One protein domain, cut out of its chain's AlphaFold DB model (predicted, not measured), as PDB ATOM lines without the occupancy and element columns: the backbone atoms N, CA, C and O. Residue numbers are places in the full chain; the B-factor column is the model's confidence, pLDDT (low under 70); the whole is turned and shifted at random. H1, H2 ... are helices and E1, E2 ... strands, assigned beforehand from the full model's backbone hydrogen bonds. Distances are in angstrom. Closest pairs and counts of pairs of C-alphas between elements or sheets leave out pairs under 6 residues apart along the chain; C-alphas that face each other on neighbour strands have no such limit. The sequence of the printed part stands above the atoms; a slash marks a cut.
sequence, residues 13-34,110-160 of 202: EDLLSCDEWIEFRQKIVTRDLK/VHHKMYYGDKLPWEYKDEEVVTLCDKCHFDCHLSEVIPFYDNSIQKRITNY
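What this domain is: This is residues 13 to 34 and 110 to 160 of the 202 residues of an uncharacterized protein of Sphingobacteriales bacterium (UniProt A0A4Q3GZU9). A small two-stranded hairpin, E1 and E2, sits in the middle between two helices, with H2 packed on one side of it and H3 on the other; a second small hairpin, E3 and E4, makes the end of the model farthest from H2, and the short helix H1 lies beside the beginning of H2. The long loop of residues 113 to 128 joins E1 to E2 and reaches out to the second hairpin, where residues 115 to 116 pair with E3. The printed part has 73 residues with three named helices and four named strands, in the order H1 H2 E1 E2 H3 E3 E4; both sheets, E1 - E2 and E3 - E4, are antiparallel, and the class is mixed, helices and strands. The whole is compact, with a radius of gyration of the C-alphas of 12.9 A and spans of 34 by 26 by 22 A.

How they stand to each other: E1, residues 110 to 112, and E2, residues 129 to 133, form an antiparallel hairpin at 130 degrees between their directions; N 111 and O 130 are 2.8 A apart and N 130 and O 111 are 2.9 A apart, within hydrogen-bond range. H2, residues 19 to 31, comes closest to E2 at the C-alphas of Val 29 and Thr 131, 5.9 A apart, and to E1 at those of Arg 25 and Val 110, 6.3 A apart. H3, residues 134 to 143, comes closest to E1 at the C-alphas of His 111 and His 137, 6.8 A apart; E2 and H3 are near each other, and H2 and H3 are apart. H1, residues 13 to 17, is close to but not clearly touching H2, the closest C-alphas being those of Leu 15 and Trp 21 at 6.7 A. E3, residues 148 to 150, and E4, residues 155 to 157, form the other antiparallel hairpin at 150 degrees, with N 157 and O 148 at 2.7 A and N 150 and O 155 at 3.0 A, within hydrogen-bond range. Residues 115 to 116 pair with residues 148 to 149 of E3, parallel. In H1, H2 and H3 every O i to N i+4 pair is within hydrogen-bond range.

Where its parts are: E2 measures 13.2 A from first to last C-alpha, beginning at C-alpha 129 (-2.444, -18.824, -24.485). H2 is 18.0 A long and H3 14.4 A. H1 begins at C-alpha 13 (3.160, -30.066, -37.710), and E4 ends at C-alpha 157 (-13.358, -11.010, -35.873).

The domain as a whole: The two C-alphas farthest apart are those of Leu 33 and Ile 153, 36.5 A. Residues 35 to 109 are not printed, and C-alphas 34 and 110 are 10.9 A apart across the cut. The link E1 to E2 is long, with 16 residues. The mean pLDDT of the printed part is 92.7, and residue 13 is under 70.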
ATOM      1  N   GLU A  13       2.430 -29.102 -38.542       63.66
ATOM      2  CA  GLU A  13       3.160 -30.066 -37.710       63.66
ATOM      3  C   GLU A  13       4.687 -29.860 -37.680       63.66
ATOM      4  O   GLU A  13       5.311 -30.083 -36.647       63.66
ATOM      5  N   ASP A  14       5.303 -29.420 -38.784       71.75
ATOM      6  CA  ASP A  14       6.731 -29.058 -38.792       71.75
ATOM      7  C   ASP A  14       6.980 -27.875 -37.850       71.75
ATOM      8  O   ASP A  14       7.965 -27.867 -37.118       71.75
ATOM      9  N   LEU A  15       6.033 -26.930 -37.798       78.94
ATOM     10  CA  LEU A  15       6.043 -25.850 -36.811       78.94
ATOM     11  C   LEU A  15       5.848 -26.389 -35.386       78.94
ATOM     12  O   LEU A  15       6.416 -25.849 -34.451       78.94
ATOM     13  N   LEU A  16       5.079 -27.463 -35.182       78.56
ATOM     14  CA  LEU A  16       4.932 -28.084 -33.858       78.56
ATOM     15  C   LEU A  16       6.107 -28.996 -33.461       78.56
ATOM     16  O   LEU A  16       6.137 -29.501 -32.337       78.56
ATOM     17  N   SER A  17       7.058 -29.221 -34.364       83.00
ATOM     18  CA  SER A  17       8.240 -30.053 -34.121       83.00
ATOM     19  C   SER A  17       9.526 -29.236 -34.005       83.00
ATOM     20  O   SER A  17      10.565 -29.810 -33.690       83.00
ATOM     21  N   CYS A  18       9.476 -27.928 -34.266       88.06
ATOM     22  CA  CYS A  18      10.636 -27.055 -34.156       88.06
ATOM     23  C   CYS A  18      10.949 -26.702 -32.695       88.06
ATOM     24  O   CYS A  18      10.078 -26.757 -31.814       88.06
ATOM     25  N   ASP A  19      12.199 -26.320 -32.448       93.31
ATOM     26  CA  ASP A  19      12.689 -26.011 -31.106       93.31
ATOM     27  C   ASP A  19      11.923 -24.830 -30.495       93.31
ATOM     28  O   ASP A  19      11.545 -24.888 -29.327       93.31
ATOM     29  N   GLU A  20      11.567 -23.819 -31.293       94.94
ATOM     30  CA  GLU A  20      10.824 -22.644 -30.830       94.94
ATOM     31  C   GLU A  20       9.457 -23.020 -30.251       94.94
ATOM     32  O   GLU A  20       9.062 -22.535 -29.186       94.94
ATOM     33  N   TRP A  21       8.726 -23.922 -30.916       93.56
ATOM     34  CA  TRP A  21       7.466 -24.415 -30.375       93.56
ATOM     35  C   TRP A  21       7.680 -25.305 -29.159       93.56
ATOM     36  O   TRP A  21       6.912 -25.209 -28.200       93.56
ATOM     37  N   ILE A  22       8.688 -26.179 -29.169       93.00
ATOM     38  CA  ILE A  22       8.972 -27.066 -28.036       93.00
ATOM     39  C   ILE A  22       9.286 -26.235 -26.787       93.00
ATOM     40  O   ILE A  22       8.696 -26.486 -25.729       93.00
ATOM     41  N   GLU A  23      10.144 -25.224 -26.907       96.75
ATOM     42  CA  GLU A  23      10.504 -24.293 -25.837       96.75
ATOM     43  C   GLU A  23       9.299 -23.478 -25.371       96.75
ATOM     44  O   GLU A  23       8.989 -23.456 -24.175       96.75
ATOM     45  N   PHE A  24       8.551 -22.873 -26.301       97.00
ATOM     46  CA  PHE A  24       7.346 -22.116 -25.972       97.00
ATOM     47  C   PHE A  24       6.315 -22.992 -25.255       97.00
ATOM     48  O   PHE A  24       5.803 -22.639 -24.191       97.00
ATOM     49  N   ARG A  25       6.056 -24.197 -25.768       96.38
ATOM     50  CA  ARG A  25       5.137 -25.153 -25.153       96.38
ATOM     51  C   ARG A  25       5.591 -25.534 -23.746       96.38
ATOM     52  O   ARG A  25       4.762 -25.595 -22.839       96.38
ATOM     53  N   GLN A  26       6.880 -25.800 -23.541       96.38
ATOM     54  CA  GLN A  26       7.423 -26.111 -22.217       96.38
ATOM     55  C   GLN A  26       7.290 -24.933 -21.249       96.38
ATOM     56  O   GLN A  26       6.883 -25.145 -20.102       96.38
ATOM     57  N   LYS A  27       7.564 -23.708 -21.711       97.88
ATOM     58  CA  LYS A  27       7.380 -22.470 -20.946       97.88
ATOM     59  C   LYS A  27       5.934 -22.328 -20.472       97.88
ATOM     60  O   LYS A  27       5.703 -22.206 -19.270       97.88
ATOM     61  N   ILE A  28       4.961 -22.412 -21.382       98.25
ATOM     62  CA  ILE A  28       3.536 -22.238 -21.059       98.25
ATOM     63  C   ILE A  28       3.025 -23.347 -20.135       98.25
ATOM     64  O   ILE A  28       2.378 -23.063 -19.130       98.25
ATOM     65  N   VAL A  29       3.376 -24.608 -20.405       96.50
ATOM     66  CA  VAL A  29       2.984 -25.730 -19.539       96.50
ATOM     67  C   VAL A  29       3.607 -25.601 -18.146       96.50
ATOM     68  O   VAL A  29       2.967 -25.958 -17.161       96.50
ATOM     69  N   THR A  30       4.835 -25.088 -18.032       96.19
ATOM     70  CA  THR A  30       5.494 -24.865 -16.733       96.19
ATOM     71  C   THR A  30       4.873 -23.698 -15.974       96.19
ATOM     72  O   THR A  30       4.603 -23.846 -14.783       96.19
ATOM     73  N   ARG A  31       4.588 -22.581 -16.657       97.19
ATOM     74  CA  ARG A  31       3.839 -21.440 -16.105       97.19
ATOM     75  C   ARG A  31       2.510 -21.897 -15.504       97.19
ATOM     76  O   ARG A  31       2.175 -21.524 -14.389       97.19
ATOM     77  N   ASP A  32       1.810 -22.776 -16.213       97.44
ATOM     78  CA  ASP A  32       0.520 -23.343 -15.815       97.44
ATOM     79  C   ASP A  32       0.656 -24.538 -14.849       97.44
ATOM     80  O   ASP A  32      -0.231 -25.389 -14.744       97.44
ATOM     81  N   LEU A  33       1.791 -24.639 -14.148       95.69
ATOM     82  CA  LEU A  33       2.082 -25.646 -13.123       95.69
ATOM     83  C   LEU A  33       1.901 -27.095 -13.602       95.69
ATOM     84  O   LEU A  33       1.571 -27.990 -12.822       95.69
ATOM     85  N   LYS A  34       2.130 -27.338 -14.897       96.06
ATOM     86  CA  LYS A  34       1.955 -28.630 -15.576       96.06
ATOM     87  C   LYS A  34       0.539 -29.194 -15.417       96.06
ATOM     88  O   LYS A  34       0.362 -30.412 -15.327       96.06
ATOM     89  N   VAL A 110      -1.064 -26.536 -25.470       96.19
ATOM     90  CA  VAL A 110      -1.181 -25.080 -25.440       96.19
ATOM     91  C   VAL A 110      -2.330 -24.706 -26.363       96.19
ATOM     92  O   VAL A 110      -2.315 -25.046 -27.542       96.19
ATOM     93  N   HIS A 111      -3.329 -24.050 -25.798       95.50
ATOM     94  CA  HIS A 111      -4.512 -23.564 -26.478       95.50
ATOM     95  C   HIS A 111      -4.404 -22.052 -26.676       95.50
ATOM     96  O   HIS A 111      -4.141 -21.314 -25.722       95.50
ATOM     97  N   HIS A 112      -4.617 -21.587 -27.902       94.81
ATOM     98  CA  HIS A 112      -4.630 -20.167 -28.243       94.81
ATOM     99  C   HIS A 112      -6.021 -19.576 -28.013       94.81
ATOM    100  O   HIS A 112      -6.998 -20.077 -28.558       94.81
ATOM    101  N   LYS A 113      -6.111 -18.481 -27.249       95.88
ATOM    102  CA  LYS A 113      -7.383 -17.788 -26.954       95.88
ATOM    103  C   LYS A 113      -7.888 -16.927 -28.119       95.88
ATOM    104  O   LYS A 113      -9.011 -16.429 -28.095       95.88
ATOM    105  N   MET A 114      -7.032 -16.701 -29.108       94.25
ATOM    106  CA  MET A 114      -7.292 -15.989 -30.356       94.25
ATOM    107  C   MET A 114      -6.273 -16.487 -31.379       94.25
ATOM    108  O   MET A 114      -5.165 -16.830 -30.982       94.25
ATOM    109  N   TYR A 115      -6.604 -16.512 -32.666       92.38
ATOM    110  CA  TYR A 115      -5.625 -16.747 -33.731       92.38
ATOM    111  C   TYR A 115      -5.332 -15.455 -34.492       92.38
ATOM    112  O   TYR A 115      -6.232 -14.646 -34.693       92.38
ATOM    113  N   TYR A 116      -4.093 -15.276 -34.940       91.19
ATOM    114  CA  TYR A 116      -3.682 -14.163 -35.803       91.19
ATOM    115  C   TYR A 116      -3.284 -14.715 -37.165       91.19
ATOM    116  O   TYR A 116      -2.702 -15.798 -37.243       91.19
ATOM    117  N   GLY A 117      -3.572 -13.973 -38.234       84.06
ATOM    118  CA  GLY A 117      -3.259 -14.419 -39.594       84.06
ATOM    119  C   GLY A 117      -1.763 -14.598 -39.877       84.06
ATOM    120  O   GLY A 117      -1.399 -15.403 -40.722       84.06
ATOM    121  N   ASP A 118      -0.891 -13.886 -39.168       84.25
ATOM    122  CA  ASP A 118       0.542 -13.793 -39.469       84.25
ATOM    123  C   ASP A 118       1.461 -14.304 -38.349       84.25
ATOM    124  O   ASP A 118       2.672 -14.094 -38.433       84.25
ATOM    125  N   LYS A 119       0.897 -14.946 -37.315       88.31
ATOM    126  CA  LYS A 119       1.662 -15.475 -36.181       88.31
ATOM    127  C   LYS A 119       1.863 -16.981 -36.272       88.31
ATOM    128  O   LYS A 119       0.905 -17.750 -36.395       88.31
ATOM    129  N   LEU A 120       3.105 -17.401 -36.085       89.38
ATOM    130  CA  LEU A 120       3.502 -18.770 -35.797       89.38
ATOM    131  C   LEU A 120       3.047 -19.179 -34.385       89.38
ATOM    132  O   LEU A 120       2.816 -18.319 -33.529       89.38
ATOM    133  N   PRO A 121       2.926 -20.490 -34.098       89.19
ATOM    134  CA  PRO A 121       2.391 -20.978 -32.825       89.19
ATOM    135  C   PRO A 121       3.058 -20.414 -31.555       89.19
ATOM    136  O   PRO A 121       2.372 -20.286 -30.540       89.19
ATOM    137  N   TRP A 122       4.347 -20.055 -31.612       94.31
ATOM    138  CA  TRP A 122       5.147 -19.517 -30.499       94.31
ATOM    139  C   TRP A 122       5.257 -17.984 -30.450       94.31
ATOM    140  O   TRP A 122       5.832 -17.448 -29.509       94.31
ATOM    141  N   GLU A 123       4.698 -17.250 -31.418       94.56
ATOM    142  CA  GLU A 123       4.748 -15.772 -31.457       94.56
ATOM    143  C   GLU A 123       3.643 -15.105 -30.604       94.56
ATOM    144  O   GLU A 123       3.397 -13.895 -30.665       94.56
ATOM    145  N   TYR A 124       2.926 -15.899 -29.812       94.81
ATOM    146  CA  TYR A 124       1.841 -15.436 -28.957       94.81
ATOM    147  C   TYR A 124       2.376 -14.968 -27.614       94.81
ATOM    148  O   TYR A 124       3.313 -15.551 -27.066       94.81
ATOM    149  N   LYS A 125       1.743 -13.936 -27.052       96.81
ATOM    150  CA  LYS A 125       2.043 -13.548 -25.676       96.81
ATOM    151  C   LYS A 125       1.544 -14.623 -24.721       96.81
ATOM    152  O   LYS A 125       0.568 -15.320 -25.009       96.81
ATOM    153  N   ASP A 126       2.171 -14.721 -23.558       97.12
ATOM    154  CA  ASP A 126       1.815 -15.724 -22.559       97.12
ATOM    155  C   ASP A 126       0.320 -15.612 -22.196       97.12
ATOM    156  O   ASP A 126      -0.407 -16.603 -22.207       97.12
ATOM    157  N   GLU A 127      -0.195 -14.409 -21.962       96.88
ATOM    158  CA  GLU A 127      -1.600 -14.160 -21.630       96.88
ATOM    159  C   GLU A 127      -2.601 -14.554 -22.737       96.88
ATOM    160  O   GLU A 127      -3.775 -14.803 -22.437       96.88
ATOM    161  N   GLU A 128      -2.149 -14.677 -23.991       96.75
ATOM    162  CA  GLU A 128      -2.952 -15.058 -25.166       96.75
ATOM    163  C   GLU A 128      -3.094 -16.583 -25.314       96.75
ATOM    164  O   GLU A 128      -3.838 -17.060 -26.175       96.75
ATOM    165  N   VAL A 129      -2.425 -17.359 -24.457       98.00
ATOM    166  CA  VAL A 129      -2.444 -18.824 -24.485       98.00
ATOM    167  C   VAL A 129      -2.682 -19.435 -23.106       98.00
ATOM    168  O   VAL A 129      -2.449 -18.828 -22.056       98.00
ATOM    169  N   VAL A 130      -3.173 -20.668 -23.089       98.12
ATOM    170  CA  VAL A 130      -3.496 -21.402 -21.862       98.12
ATOM    171  C   VAL A 130      -3.251 -22.895 -22.032       98.12
ATOM    172  O   VAL A 130      -3.468 -23.450 -23.102       98.12
ATOM    173  N   THR A 131      -2.812 -23.575 -20.979       98.44
ATOM    174  CA  THR A 131      -2.659 -25.029 -20.985       98.44
ATOM    175  C   THR A 131      -4.003 -25.705 -20.735       98.44
ATOM    176  O   THR A 131      -4.588 -25.574 -19.659       98.44
ATOM    177  N   LEU A 132      -4.475 -26.498 -21.694       97.94
ATOM    178  CA  LEU A 132      -5.651 -27.358 -21.551       97.94
ATOM    179  C   LEU A 132      -5.256 -28.827 -21.700       97.94
ATOM    180  O   LEU A 132      -4.300 -29.148 -22.398       97.94
ATOM    181  N   CYS A 133      -5.981 -29.740 -21.053       97.31
ATOM    182  CA  CYS A 133      -5.864 -31.148 -21.421       97.31
ATOM    183  C   CYS A 133      -6.560 -31.407 -22.759       97.31
ATOM    184  O   CYS A 133      -7.454 -30.660 -23.133       97.31
ATOM    185  N   ASP A 134      -6.186 -32.486 -23.433       94.19
ATOM    186  CA  ASP A 134      -6.783 -33.010 -24.661       94.19
ATOM    187  C   ASP A 134      -8.320 -32.961 -24.657       94.19
ATOM    188  O   ASP A 134      -8.913 -32.423 -25.588       94.19
ATOM    189  N   LYS A 135      -8.963 -33.406 -23.568       95.00
ATOM    190  CA  LYS A 135     -10.425 -33.340 -23.427       95.00
ATOM    191  C   LYS A 135     -10.945 -31.899 -23.376       95.00
ATOM    192  O   LYS A 135     -11.803 -31.540 -24.166       95.00
ATOM    193  N   CYS A 136     -10.432 -31.066 -22.467       96.62
ATOM    194  CA  CYS A 136     -10.890 -29.675 -22.338       96.62
ATOM    195  C   CYS A 136     -10.578 -28.843 -23.590       96.62
ATOM    196  O   CYS A 136     -11.339 -27.950 -23.936       96.62
ATOM    197  N   HIS A 137      -9.471 -29.142 -24.267       94.56
ATOM    198  CA  HIS A 137      -9.107 -28.540 -25.542       94.56
ATOM    199  C   HIS A 137     -10.130 -28.901 -26.623       94.56
ATOM    200  O   HIS A 137     -10.589 -28.028 -27.354       94.56
ATOM    201  N   PHE A 138     -10.504 -30.181 -26.705       91.75
ATOM    202  CA  PHE A 138     -11.533 -30.650 -27.624       91.75
ATOM    203  C   PHE A 138     -12.895 -30.012 -27.328       91.75
ATOM    204  O   PHE A 138     -13.517 -29.459 -28.231       91.75
ATOM    205  N   ASP A 139     -13.321 -30.043 -26.062       94.19
ATOM    206  CA  ASP A 139     -14.600 -29.483 -25.622       94.19
ATOM    207  C   ASP A 139     -14.694 -27.988 -25.966       94.19
ATOM    208  O   ASP A 139     -15.713 -27.559 -26.496       94.19
ATOM    209  N   CYS A 140     -13.616 -27.222 -25.757       94.00
ATOM    210  CA  CYS A 140     -13.556 -25.800 -26.098       94.00
ATOM    211  C   CYS A 140     -13.799 -25.544 -27.593       94.00
ATOM    212  O   CYS A 140     -14.654 -24.736 -27.938       94.00
ATOM    213  N   HIS A 141     -13.122 -26.265 -28.495       90.31
ATOM    214  CA  HIS A 141     -13.352 -26.105 -29.939       90.31
ATOM    215  C   HIS A 141     -14.739 -26.575 -30.393       90.31
ATOM    216  O   HIS A 141     -15.246 -26.111 -31.414       90.31
ATOM    217  N   LEU A 142     -15.362 -27.489 -29.646       90.06
ATOM    218  CA  LEU A 142     -16.722 -27.928 -29.922       90.06
ATOM    219  C   LEU A 142     -17.766 -26.897 -29.465       90.06
ATOM    220  O   LEU A 142     -18.766 -26.706 -30.155       90.06
ATOM    221  N   SER A 143     -17.554 -26.256 -28.313       91.38
ATOM    222  CA  SER A 143     -18.509 -25.313 -27.720       91.38
ATOM    223  C   SER A 143     -18.315 -23.868 -28.169       91.38
ATOM    224  O   SER A 143     -19.251 -23.076 -28.087       91.38
ATOM    225  N   GLU A 144     -17.116 -23.506 -28.618       92.12
ATOM    226  CA  GLU A 144     -16.733 -22.125 -28.888       92.12
ATOM    227  C   GLU A 144     -16.044 -21.975 -30.247       92.12
ATOM    228  O   GLU A 144     -15.324 -22.850 -30.739       92.12
ATOM    229  N   VAL A 145     -16.237 -20.804 -30.852       94.31
ATOM    230  CA  VAL A 145     -15.417 -20.354 -31.973       94.31
ATOM    231  C   VAL A 145     -14.331 -19.447 -31.419       94.31
ATOM    232  O   VAL A 145     -14.613 -18.372 -30.885       94.31
ATOM    233  N   ILE A 146     -13.076 -19.863 -31.578       94.88
ATOM    234  CA  ILE A 146     -11.933 -19.041 -31.181       94.88
ATOM    235  C   ILE A 146     -11.915 -17.781 -32.058       94.88
ATOM    236  O   ILE A 146     -12.004 -17.904 -33.278       94.88
ATOM    237  N   PRO A 147     -11.808 -16.566 -31.499       95.88
ATOM    238  CA  PRO A 147     -11.717 -15.345 -32.293       95.88
ATOM    239  C   PRO A 147     -10.504 -15.342 -33.227       95.88
ATOM    240  O   PRO A 147      -9.462 -15.924 -32.921       95.88
ATOM    241  N   PHE A 148     -10.616 -14.612 -34.332       94.19
ATOM    242  CA  PHE A 148      -9.518 -14.382 -35.267       94.19
ATOM    243  C   PHE A 148      -9.184 -12.892 -35.321       94.19
ATOM    244  O   PHE A 148     -10.082 -12.058 -35.396       94.19
ATOM    245  N   TYR A 149      -7.907 -12.538 -35.289       93.62
ATOM    246  CA  TYR A 149      -7.439 -11.178 -35.500       93.62
ATOM    247  C   TYR A 149      -6.778 -11.075 -36.872       93.62
ATOM    248  O   TYR A 149      -5.767 -11.725 -37.150       93.62
ATOM    249  N   ASP A 150      -7.365 -10.251 -37.735       90.00
ATOM    250  CA  ASP A 150      -6.831  -9.980 -39.062       90.00
ATOM    251  C   ASP A 150      -5.959  -8.725 -39.010       90.00
ATOM    252  O   ASP A 150      -6.462  -7.607 -38.868       90.00
ATOM    253  N   ASN A 151      -4.644  -8.914 -39.121       86.94
ATOM    254  CA  ASN A 151      -3.683  -7.814 -39.067       86.94
ATOM    255  C   ASN A 151      -3.763  -6.891 -40.287       86.94
ATOM    256  O   ASN A 151      -3.422  -5.718 -40.165       86.94
ATOM    257  N   SER A 152      -4.243  -7.377 -41.440       86.75
ATOM    258  CA  SER A 152      -4.344  -6.560 -42.659       86.75
ATOM    259  C   SER A 152      -5.365  -5.432 -42.512       86.75
ATOM    260  O   SER A 152      -5.175  -4.339 -43.039       86.75
ATOM    261  N   ILE A 153      -6.421  -5.686 -41.736       88.50
ATOM    262  CA  ILE A 153      -7.492  -4.729 -41.440       88.50
ATOM    263  C   ILE A 153      -7.517  -4.306 -39.964       88.50
ATOM    264  O   ILE A 153      -8.458  -3.641 -39.537       88.50
ATOM    265  N   GLN A 154      -6.511  -4.719 -39.185       91.00
ATOM    266  CA  GLN A 154      -6.347  -4.450 -37.751       91.00
ATOM    267  C   GLN A 154      -7.620  -4.695 -36.924       91.00
ATOM    268  O   GLN A 154      -7.995  -3.896 -36.061       91.00
ATOM    269  N   LYS A 155      -8.314  -5.809 -37.187       93.50
ATOM    270  CA  LYS A 155      -9.644  -6.064 -36.619       93.50
ATOM    271  C   LYS A 155      -9.758  -7.440 -35.977       93.50
ATOM    272  O   LYS A 155      -9.408  -8.456 -36.572       93.50
ATOM    273  N   ARG A 156     -10.365  -7.465 -34.785       94.94
ATOM    274  CA  ARG A 156     -10.857  -8.688 -34.138       94.94
ATOM    275  C   ARG A 156     -12.179  -9.119 -34.772       94.94
ATOM    276  O   ARG A 156     -13.138  -8.350 -34.811       94.94
ATOM    277  N   ILE A 157     -12.226 -10.364 -35.220       94.88
ATOM    278  CA  ILE A 157     -13.358 -11.010 -35.873       94.88
ATOM    279  C   ILE A 157     -13.863 -12.126 -34.956       94.88
ATOM    280  O   ILE A 157     -13.117 -13.025 -34.572       94.88
ATOM    281  N   THR A 158     -15.136 -12.045 -34.576       94.12
ATOM    282  CA  THR A 158     -15.790 -12.988 -33.649       94.12
ATOM    283  C   THR A 158     -16.974 -13.718 -34.273       94.12
ATOM    284  O   THR A 158     -17.590 -14.544 -33.617       94.12
ATOM    285  N   ASN A 159     -17.322 -13.390 -35.517       94.12
ATOM    286  CA  ASN A 159     -18.471 -13.937 -36.237       94.12
ATOM    287  C   ASN A 159     -18.066 -14.946 -37.322       94.12
ATOM    288  O   ASN A 159     -18.856 -15.204 -38.225       94.12
ATOM    289  N   TYR A 160     -16.837 -15.461 -37.267       95.06
ATOM    290  CA  TYR A 160     -16.445 -16.596 -38.094       95.06
ATOM    291  C   TYR A 160     -17.107 -17.876 -37.612       95.06
ATOM    292  O   TYR A 160     -17.529 -17.993 -36.461       95.06
TER     293      TYR A 160